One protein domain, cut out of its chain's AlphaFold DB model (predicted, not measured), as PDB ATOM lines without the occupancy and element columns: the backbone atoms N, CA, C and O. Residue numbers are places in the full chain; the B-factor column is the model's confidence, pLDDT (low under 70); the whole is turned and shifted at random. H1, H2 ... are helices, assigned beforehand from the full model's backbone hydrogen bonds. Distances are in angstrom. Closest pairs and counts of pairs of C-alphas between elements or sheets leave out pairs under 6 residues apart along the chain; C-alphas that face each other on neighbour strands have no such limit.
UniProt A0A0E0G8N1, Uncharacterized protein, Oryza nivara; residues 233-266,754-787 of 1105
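AT A GLANCE: This is residues 233 to 266 and 754 to 787 of the 1105 residues of an uncharacterized protein of Oryza nivara (UniProt A0A0E0G8N1). What shape do these coordinates make? Four short helices stack in a flat row, H1, H4, H3 and H5, each touching the next, while H2 sits off to one side, past the end of H1. What is it built of? The 68 printed residues include five named helices, H1 to H5 along the chain, and no named strand; the class is all helix, with under half of the residues, 28, in named elements. The whole is compact, with a radius of gyration of the C-alphas of 9.9 A, and spans 28 by 22 by 12 A.

HOW THE PARTS SIT: What touches H3, residues 259 to 265? H5, residues 777 to 783, touches it at a shallow tilt of 12 degrees, the same way; the closest C-alphas are those of Asp 261 and Glu 783, 3.4 A apart. H4, residues 763 to 766, touches H3 too, closest at the C-alphas of Val 263 and Ala 763, 3.0 A. What lies farther out? H1, residues 239 to 244, touches H4, closest at the C-alphas of Arg 243 and Asp 765, 4.2 A. H2, residues 247 to 250, touches no helix; it and H1 meet only through their link. Are the backbones within hydrogen-bond range? Every O i to N i+4 pair is in H5, 1 of 2 in H1 and 2 of 3 in H3; H2 and H4 are too short for such a pair.

IN THESE COORDINATES: Where does H1 begin? Its C-alpha 239 is at (261.807, 184.268, 263.845). Where does H5 end? Its C-alpha 783 is at (255.627, 185.081, 279.597). How long are the helices? From first to last C-alpha, H5 measures 9.8 A, H1 9.5 A, H3 9.4 A, H4 5.4 A and H2 5.3 A.

THE WHOLE: Where is the cut? Residues 267 to 753 are not printed, and C-alphas 266 and 754 are 3.4 A apart across it. Where is confidence low? The mean pLDDT of the printed part is 73.6, and 20 residues are under 70, among them 250 to 254 and 772 to 779.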
ATOM      1  N   LEU A 233     265.004 192.218 265.675       81.00
ATOM      2  CA  LEU A 233     264.290 190.880 265.112       81.00
ATOM      3  C   LEU A 233     262.836 190.153 265.340       81.00
ATOM      4  O   LEU A 233     262.216 190.524 264.373       81.00
ATOM      5  N   ALA A 234     262.185 189.452 266.450       76.31
ATOM      6  CA  ALA A 234     260.602 189.373 266.994       76.31
ATOM      7  C   ALA A 234     259.099 189.878 266.287       76.31
ATOM      8  O   ALA A 234     258.525 188.947 265.826       76.31
ATOM      9  N   LEU A 235     258.486 191.186 266.070       73.44
ATOM     10  CA  LEU A 235     258.506 192.912 266.077       73.44
ATOM     11  C   LEU A 235     258.667 193.284 264.643       73.44
ATOM     12  O   LEU A 235     257.740 193.268 263.828       73.44
ATOM     13  N   ARG A 236     259.926 193.433 264.348       79.19
ATOM     14  CA  ARG A 236     260.410 192.725 263.271       79.19
ATOM     15  C   ARG A 236     259.564 191.767 262.503       79.19
ATOM     16  O   ARG A 236     258.991 192.405 261.614       79.19
ATOM     17  N   GLY A 237     259.627 190.406 262.823       79.19
ATOM     18  CA  GLY A 237     259.223 188.920 262.328       79.19
ATOM     19  C   GLY A 237     259.912 187.927 261.120       79.19
ATOM     20  O   GLY A 237     259.164 187.653 260.169       79.19
ATOM     21  N   ARG A 238     261.334 187.751 261.067       83.69
ATOM     22  CA  ARG A 238     262.673 186.939 261.258       83.69
ATOM     23  C   ARG A 238     262.938 186.068 262.518       83.69
ATOM     24  O   ARG A 238     263.716 186.491 263.395       83.69
ATOM     25  N   LEU A 239     262.232 184.903 262.572       82.12
ATOM     26  CA  LEU A 239     261.807 184.268 263.845       82.12
ATOM     27  C   LEU A 239     263.175 183.755 264.290       82.12
ATOM     28  O   LEU A 239     263.905 184.442 265.017       82.12
ATOM     29  N   ASP A 240     263.701 182.770 263.632       82.31
ATOM     30  CA  ASP A 240     265.080 182.232 263.595       82.31
ATOM     31  C   ASP A 240     266.260 183.222 263.869       82.31
ATOM     32  O   ASP A 240     267.178 182.945 264.660       82.31
ATOM     33  N   GLU A 241     266.191 184.446 263.329       83.00
ATOM     34  CA  GLU A 241     267.248 185.459 263.586       83.00
ATOM     35  C   GLU A 241     267.195 185.952 265.010       83.00
ATOM     36  O   GLU A 241     268.235 186.451 265.455       83.00
ATOM     37  N   ALA A 242     266.023 185.931 265.655       81.75
ATOM     38  CA  ALA A 242     265.778 186.215 267.055       81.75
ATOM     39  C   ALA A 242     266.128 185.023 267.990       81.75
ATOM     40  O   ALA A 242     266.431 185.368 269.140       81.75
ATOM     41  N   ARG A 243     266.297 183.734 267.475       81.56
ATOM     42  CA  ARG A 243     266.818 182.390 268.099       81.56
ATOM     43  C   ARG A 243     268.251 181.723 268.056       81.56
ATOM     44  O   ARG A 243     268.724 181.289 269.103       81.56
ATOM     45  N   ASP A 244     269.055 181.920 267.012       81.44
ATOM     46  CA  ASP A 244     270.560 182.203 266.869       81.44
ATOM     47  C   ASP A 244     271.367 183.335 267.644       81.44
ATOM     48  O   ASP A 244     271.990 183.110 268.667       81.44
ATOM     49  N   SER A 245     271.434 184.605 267.196       79.31
ATOM     50  CA  SER A 245     272.005 185.682 268.022       79.31
ATOM     51  C   SER A 245     271.867 185.744 269.580       79.31
ATOM     52  O   SER A 245     272.823 185.897 270.270       79.31
ATOM     53  N   LEU A 246     270.768 185.490 270.261       78.06
ATOM     54  CA  LEU A 246     270.484 185.509 271.698       78.06
ATOM     55  C   LEU A 246     271.356 184.303 272.139       78.06
ATOM     56  O   LEU A 246     271.928 184.286 273.224       78.06
ATOM     57  N   ARG A 247     271.417 183.236 271.324       79.62
ATOM     58  CA  ARG A 247     272.077 181.944 271.642       79.62
ATOM     59  C   ARG A 247     273.594 182.170 271.666       79.62
ATOM     60  O   ARG A 247     274.280 181.623 272.521       79.62
ATOM     61  N   ARG A 248     274.072 183.064 270.782       76.88
ATOM     62  CA  ARG A 248     275.439 183.681 270.786       76.88
ATOM     63  C   ARG A 248     275.784 184.504 271.994       76.88
ATOM     64  O   ARG A 248     276.940 184.804 272.288       76.88
ATOM     65  N   ILE A 249     274.703 184.797 272.665       73.81
ATOM     66  CA  ILE A 249     274.726 185.750 273.705       73.81
ATOM     67  C   ILE A 249     274.496 185.033 275.098       73.81
ATOM     68  O   ILE A 249     275.238 185.296 276.033       73.81
ATOM     69  N   ARG A 250     273.562 184.066 275.298       69.69
ATOM     70  CA  ARG A 250     273.169 183.388 276.579       69.69
ATOM     71  C   ARG A 250     273.781 181.999 276.669       69.69
ATOM     72  O   ARG A 250     273.681 181.375 277.724       69.69
ATOM     73  N   GLY A 251     274.414 181.552 275.571       67.81
ATOM     74  CA  GLY A 251     274.907 180.181 275.446       67.81
ATOM     75  C   GLY A 251     273.736 179.187 275.430       67.81
ATOM     76  O   GLY A 251     272.694 179.403 274.800       67.81
ATOM     77  N   ALA A 252     273.962 178.118 276.198       53.69
ATOM     78  CA  ALA A 252     273.104 176.953 276.320       53.69
ATOM     79  C   ALA A 252     272.319 176.815 277.729       53.69
ATOM     80  O   ALA A 252     271.974 175.685 278.060       53.69
ATOM     81  N   ALA A 253     271.895 177.877 278.522       58.34
ATOM     82  CA  ALA A 253     270.959 177.773 279.761       58.34
ATOM     83  C   ALA A 253     269.505 178.602 279.801       58.34
ATOM     84  O   ALA A 253     269.880 179.767 279.962       58.34
ATOM     85  N   ASP A 254     268.034 178.291 279.701       62.72
ATOM     86  CA  ASP A 254     266.834 177.816 278.549       62.72
ATOM     87  C   ASP A 254     266.194 178.405 277.233       62.72
ATOM     88  O   ASP A 254     265.193 179.150 277.373       62.72
ATOM     89  N   VAL A 255     266.728 177.888 276.059       71.75
ATOM     90  CA  VAL A 255     266.739 178.362 274.663       71.75
ATOM     91  C   VAL A 255     265.241 178.353 274.449       71.75
ATOM     92  O   VAL A 255     264.761 179.278 275.016       71.75
ATOM     93  N   ASP A 256     264.565 177.334 274.946       73.44
ATOM     94  CA  ASP A 256     263.171 176.880 274.960       73.44
ATOM     95  C   ASP A 256     262.055 177.828 275.476       73.44
ATOM     96  O   ASP A 256     260.893 177.837 275.063       73.44
ATOM     97  N   ALA A 257     262.501 178.684 276.392       66.62
ATOM     98  CA  ALA A 257     261.910 179.210 277.630       66.62
ATOM     99  C   ALA A 257     262.428 180.594 278.011       66.62
ATOM    100  O   ALA A 257     262.370 180.997 279.174       66.62
ATOM    101  N   VAL A 258     262.978 181.300 277.046       68.44
ATOM    102  CA  VAL A 258     262.987 182.733 277.282       68.44
ATOM    103  C   VAL A 258     261.848 183.293 276.538       68.44
ATOM    104  O   VAL A 258     261.020 183.891 277.166       68.44
ATOM    105  N   LEU A 259     261.790 182.858 275.268       74.94
ATOM    106  CA  LEU A 259     261.237 183.367 273.973       74.94
ATOM    107  C   LEU A 259     259.844 183.366 273.923       74.94
ATOM    108  O   LEU A 259     259.186 184.331 273.705       74.94
ATOM    109  N   LYS A 260     259.356 182.217 274.227       74.00
ATOM    110  CA  LYS A 260     258.007 182.183 274.650       74.00
ATOM    111  C   LYS A 260     257.738 183.297 275.785       74.00
ATOM    112  O   LYS A 260     256.720 183.855 275.667       74.00
ATOM    113  N   ASP A 261     258.605 184.052 276.498       66.00
ATOM    114  CA  ASP A 261     258.193 185.165 277.326       66.00
ATOM    115  C   ASP A 261     258.002 186.380 276.170       66.00
ATOM    116  O   ASP A 261     257.316 187.380 276.288       66.00
ATOM    117  N   ILE A 262     258.775 186.523 275.015       70.56
ATOM    118  CA  ILE A 262     259.190 187.799 274.260       70.56
ATOM    119  C   ILE A 262     258.267 187.911 273.108       70.56
ATOM    120  O   ILE A 262     257.988 189.014 272.787       70.56
ATOM    121  N   VAL A 263     257.706 186.844 272.550       73.69
ATOM    122  CA  VAL A 263     256.493 186.870 271.659       73.69
ATOM    123  C   VAL A 263     255.220 187.265 272.446       73.69
ATOM    124  O   VAL A 263     254.236 187.622 271.808       73.69
ATOM    125  N   ARG A 264     255.365 187.458 273.769       65.75
ATOM    126  CA  ARG A 264     254.513 188.289 274.499       65.75
ATOM    127  C   ARG A 264     255.126 189.557 273.975       65.75
ATOM    128  O   ARG A 264     254.682 189.868 272.865       65.75
ATOM    129  N   ALA A 265     256.241 190.029 274.576       63.03
ATOM    130  CA  ALA A 265     256.572 191.441 274.812       63.03
ATOM    131  C   ALA A 265     255.951 192.515 273.864       63.03
ATOM    132  O   ALA A 265     255.565 193.617 274.107       63.03
ATOM    133  N   ALA A 266     255.698 191.995 272.724       66.56
ATOM    134  CA  ALA A 266     255.509 192.162 271.328       66.56
ATOM    135  C   ALA A 266     253.920 192.280 271.119       66.56
ATOM    136  O   ALA A 266     253.785 193.420 270.808       66.56
ATOM    137  N   LEU A 754     256.775 194.058 268.255       81.75
ATOM    138  CA  LEU A 754     257.367 192.531 268.476       81.75
ATOM    139  C   LEU A 754     256.301 191.912 267.617       81.75
ATOM    140  O   LEU A 754     256.033 191.761 266.419       81.75
ATOM    141  N   ALA A 755     255.476 191.624 268.460       78.31
ATOM    142  CA  ALA A 755     254.305 191.175 268.141       78.31
ATOM    143  C   ALA A 755     253.813 192.767 267.983       78.31
ATOM    144  O   ALA A 755     253.057 192.732 267.112       78.31
ATOM    145  N   LEU A 756     254.224 194.086 268.445       75.12
ATOM    146  CA  LEU A 756     253.878 195.652 268.010       75.12
ATOM    147  C   LEU A 756     253.743 195.629 266.485       75.12
ATOM    148  O   LEU A 756     253.177 196.490 265.824       75.12
ATOM    149  N   ARG A 757     254.335 194.608 265.879       80.94
ATOM    150  CA  ARG A 757     254.440 194.423 264.463       80.94
ATOM    151  C   ARG A 757     254.365 192.941 263.970       80.94
ATOM    152  O   ARG A 757     254.543 192.761 262.770       80.94
ATOM    153  N   GLY A 758     254.003 191.968 264.847       80.25
ATOM    154  CA  GLY A 758     253.066 190.754 264.979       80.25
ATOM    155  C   GLY A 758     253.582 189.469 264.584       80.25
ATOM    156  O   GLY A 758     252.968 188.751 263.810       80.25
ATOM    157  N   ARG A 759     254.801 189.334 264.993       83.75
ATOM    158  CA  ARG A 759     255.714 188.502 264.341       83.75
ATOM    159  C   ARG A 759     255.886 187.589 265.616       83.75
ATOM    160  O   ARG A 759     256.298 188.052 266.688       83.75
ATOM    161  N   LEU A 760     255.291 186.337 265.515       81.94
ATOM    162  CA  LEU A 760     254.941 185.401 266.636       81.94
ATOM    163  C   LEU A 760     255.402 183.878 266.669       81.94
ATOM    164  O   LEU A 760     254.876 183.084 267.450       81.94
ATOM    165  N   ASP A 761     256.537 183.558 266.081       81.50
ATOM    166  CA  ASP A 761     257.572 182.656 266.632       81.50
ATOM    167  C   ASP A 761     259.159 183.007 266.884       81.50
ATOM    168  O   ASP A 761     259.820 181.997 266.963       81.50
ATOM    169  N   GLU A 762     260.045 184.063 266.688       82.25
ATOM    170  CA  GLU A 762     260.918 185.273 267.192       82.25
ATOM    171  C   GLU A 762     260.552 185.962 268.458       82.25
ATOM    172  O   GLU A 762     261.426 186.314 269.200       82.25
ATOM    173  N   ALA A 763     259.331 186.409 268.685       82.06
ATOM    174  CA  ALA A 763     258.992 186.924 269.941       82.06
ATOM    175  C   ALA A 763     259.300 185.569 270.775       82.06
ATOM    176  O   ALA A 763     259.970 185.667 271.779       82.06
ATOM    177  N   ARG A 764     259.275 184.345 270.153       81.12
ATOM    178  CA  ARG A 764     259.479 182.957 270.432       81.12
ATOM    179  C   ARG A 764     260.534 182.313 269.515       81.12
ATOM    180  O   ARG A 764     260.647 181.111 269.530       81.12
ATOM    181  N   ASP A 765     261.297 183.188 268.848       78.69
ATOM    182  CA  ASP A 765     262.748 183.314 268.485       78.69
ATOM    183  C   ASP A 765     263.846 184.153 269.345       78.69
ATOM    184  O   ASP A 765     264.696 183.397 269.765       78.69
ATOM    185  N   SER A 766     263.770 185.452 269.852       78.88
ATOM    186  CA  SER A 766     264.250 186.304 270.985       78.88
ATOM    187  C   SER A 766     264.115 186.236 272.520       78.88
ATOM    188  O   SER A 766     265.108 186.582 273.036       78.88
ATOM    189  N   LEU A 767     263.093 186.069 273.390       78.25
ATOM    190  CA  LEU A 767     263.337 185.942 274.831       78.25
ATOM    191  C   LEU A 767     264.233 184.796 274.991       78.25
ATOM    192  O   LEU A 767     265.254 185.095 275.457       78.25
ATOM    193  N   ARG A 768     264.183 183.604 274.444       77.44
ATOM    194  CA  ARG A 768     264.878 182.268 274.788       77.44
ATOM    195  C   ARG A 768     266.407 182.184 275.127       77.44
ATOM    196  O   ARG A 768     267.033 181.281 275.598       77.44
ATOM    197  N   ARG A 769     267.041 183.282 275.113       75.06
ATOM    198  CA  ARG A 769     268.437 183.597 275.115       75.06
ATOM    199  C   ARG A 769     268.373 185.010 276.010       75.06
ATOM    200  O   ARG A 769     269.437 185.365 276.321       75.06
ATOM    201  N   ILE A 770     267.320 185.734 276.625       74.00
ATOM    202  CA  ILE A 770     267.153 186.837 277.742       74.00
ATOM    203  C   ILE A 770     266.516 186.431 279.142       74.00
ATOM    204  O   ILE A 770     266.276 187.146 280.127       74.00
ATOM    205  N   ARG A 771     266.326 185.149 279.256       71.94
ATOM    206  CA  ARG A 771     265.997 184.434 280.456       71.94
ATOM    207  C   ARG A 771     266.939 183.126 280.383       71.94
ATOM    208  O   ARG A 771     267.202 182.588 281.456       71.94
ATOM    209  N   GLY A 772     267.466 182.743 279.125       66.00
ATOM    210  CA  GLY A 772     268.531 181.675 278.667       66.00
ATOM    211  C   GLY A 772     268.267 180.281 277.993       66.00
ATOM    212  O   GLY A 772     267.139 180.318 278.364       66.00
ATOM    213  N   ALA A 773     269.107 179.250 277.310       54.34
ATOM    214  CA  ALA A 773     269.397 177.545 277.248       54.34
ATOM    215  C   ALA A 773     268.845 176.107 278.125       54.34
ATOM    216  O   ALA A 773     268.242 175.276 277.418       54.34
ATOM    217  N   GLY A 774     268.776 175.885 279.548       52.31
ATOM    218  CA  GLY A 774     267.839 175.641 280.852       52.31
ATOM    219  C   GLY A 774     266.561 176.311 281.795       52.31
ATOM    220  O   GLY A 774     266.190 175.588 282.710       52.31
ATOM    221  N   VAL A 775     265.832 177.522 281.702       63.62
ATOM    222  CA  VAL A 775     264.351 177.896 282.104       63.62
ATOM    223  C   VAL A 775     263.224 176.956 281.453       63.62
ATOM    224  O   VAL A 775     263.468 176.364 280.423       63.62
ATOM    225  N   ALA A 776     261.982 176.704 281.946       63.66
ATOM    226  CA  ALA A 776     261.042 175.772 281.197       63.66
ATOM    227  C   ALA A 776     260.276 176.390 279.993       63.66
ATOM    228  O   ALA A 776     259.705 177.464 280.163       63.66
ATOM    229  N   ALA A 777     260.186 175.740 278.792       62.16
ATOM    230  CA  ALA A 777     259.394 176.275 277.627       62.16
ATOM    231  C   ALA A 777     257.998 176.821 278.021       62.16
ATOM    232  O   ALA A 777     257.518 177.718 277.335       62.16
ATOM    233  N   ALA A 778     257.385 176.276 279.103       59.78
ATOM    234  CA  ALA A 778     256.124 176.656 279.782       59.78
ATOM    235  C   ALA A 778     256.053 177.996 280.532       59.78
ATOM    236  O   ALA A 778     255.016 178.653 280.431       59.78
ATOM    237  N   ASP A 779     257.097 178.401 281.266       68.88
ATOM    238  CA  ASP A 779     257.079 179.672 282.032       68.88
ATOM    239  C   ASP A 779     256.908 180.880 281.058       68.88
ATOM    240  O   ASP A 779     256.446 181.965 281.350       68.88
ATOM    241  N   VAL A 780     257.195 180.505 279.835       73.31
ATOM    242  CA  VAL A 780     257.728 181.215 278.713       73.31
ATOM    243  C   VAL A 780     256.578 181.282 277.769       73.31
ATOM    244  O   VAL A 780     256.020 182.296 277.518       73.31
ATOM    245  N   ASP A 781     255.883 180.178 277.649       75.88
ATOM    246  CA  ASP A 781     254.483 179.873 277.192       75.88
ATOM    247  C   ASP A 781     253.395 180.590 277.940       75.88
ATOM    248  O   ASP A 781     252.304 180.767 277.392       75.88
ATOM    249  N   ALA A 782     253.736 180.899 279.171       70.75
ATOM    250  CA  ALA A 782     253.260 181.932 280.038       70.75
ATOM    251  C   ALA A 782     253.769 183.278 279.562       70.75
ATOM    252  O   ALA A 782     252.926 183.788 278.821       70.75
ATOM    253  N   GLU A 783     254.983 183.779 279.942       71.00
ATOM    254  CA  GLU A 783     255.627 185.081 279.597       71.00
ATOM    255  C   GLU A 783     255.281 185.409 278.092       71.00
ATOM    256  O   GLU A 783     255.465 186.590 277.979       71.00
ATOM    257  N   LEU A 784     254.689 184.545 277.093       77.19
ATOM    258  CA  LEU A 784     253.847 184.587 275.725       77.19
ATOM    259  C   LEU A 784     252.279 184.690 275.470       77.19
ATOM    260  O   LEU A 784     251.808 184.665 274.335       77.19
ATOM    261  N   LYS A 785     251.481 184.898 276.497       78.75
ATOM    262  CA  LYS A 785     250.177 185.616 276.606       78.75
ATOM    263  C   LYS A 785     249.810 187.087 277.320       78.75
ATOM    264  O   LYS A 785     249.019 187.722 276.632       78.75
ATOM    265  N   ASP A 786     250.187 187.566 278.587       69.31
ATOM    266  CA  ASP A 786     250.498 188.895 279.349       69.31
ATOM    267  C   ASP A 786     251.700 189.825 278.983       69.31
ATOM    268  O   ASP A 786     251.847 190.894 279.534       69.31
ATOM    269  N   ILE A 787     252.664 189.499 278.169       72.12
ATOM    270  CA  ILE A 787     252.811 190.294 276.977       72.12
ATOM    271  C   ILE A 787     252.245 189.829 275.485       72.12
ATOM    272  O   ILE A 787     252.726 190.291 274.484       72.12
TER     273      ILE A 787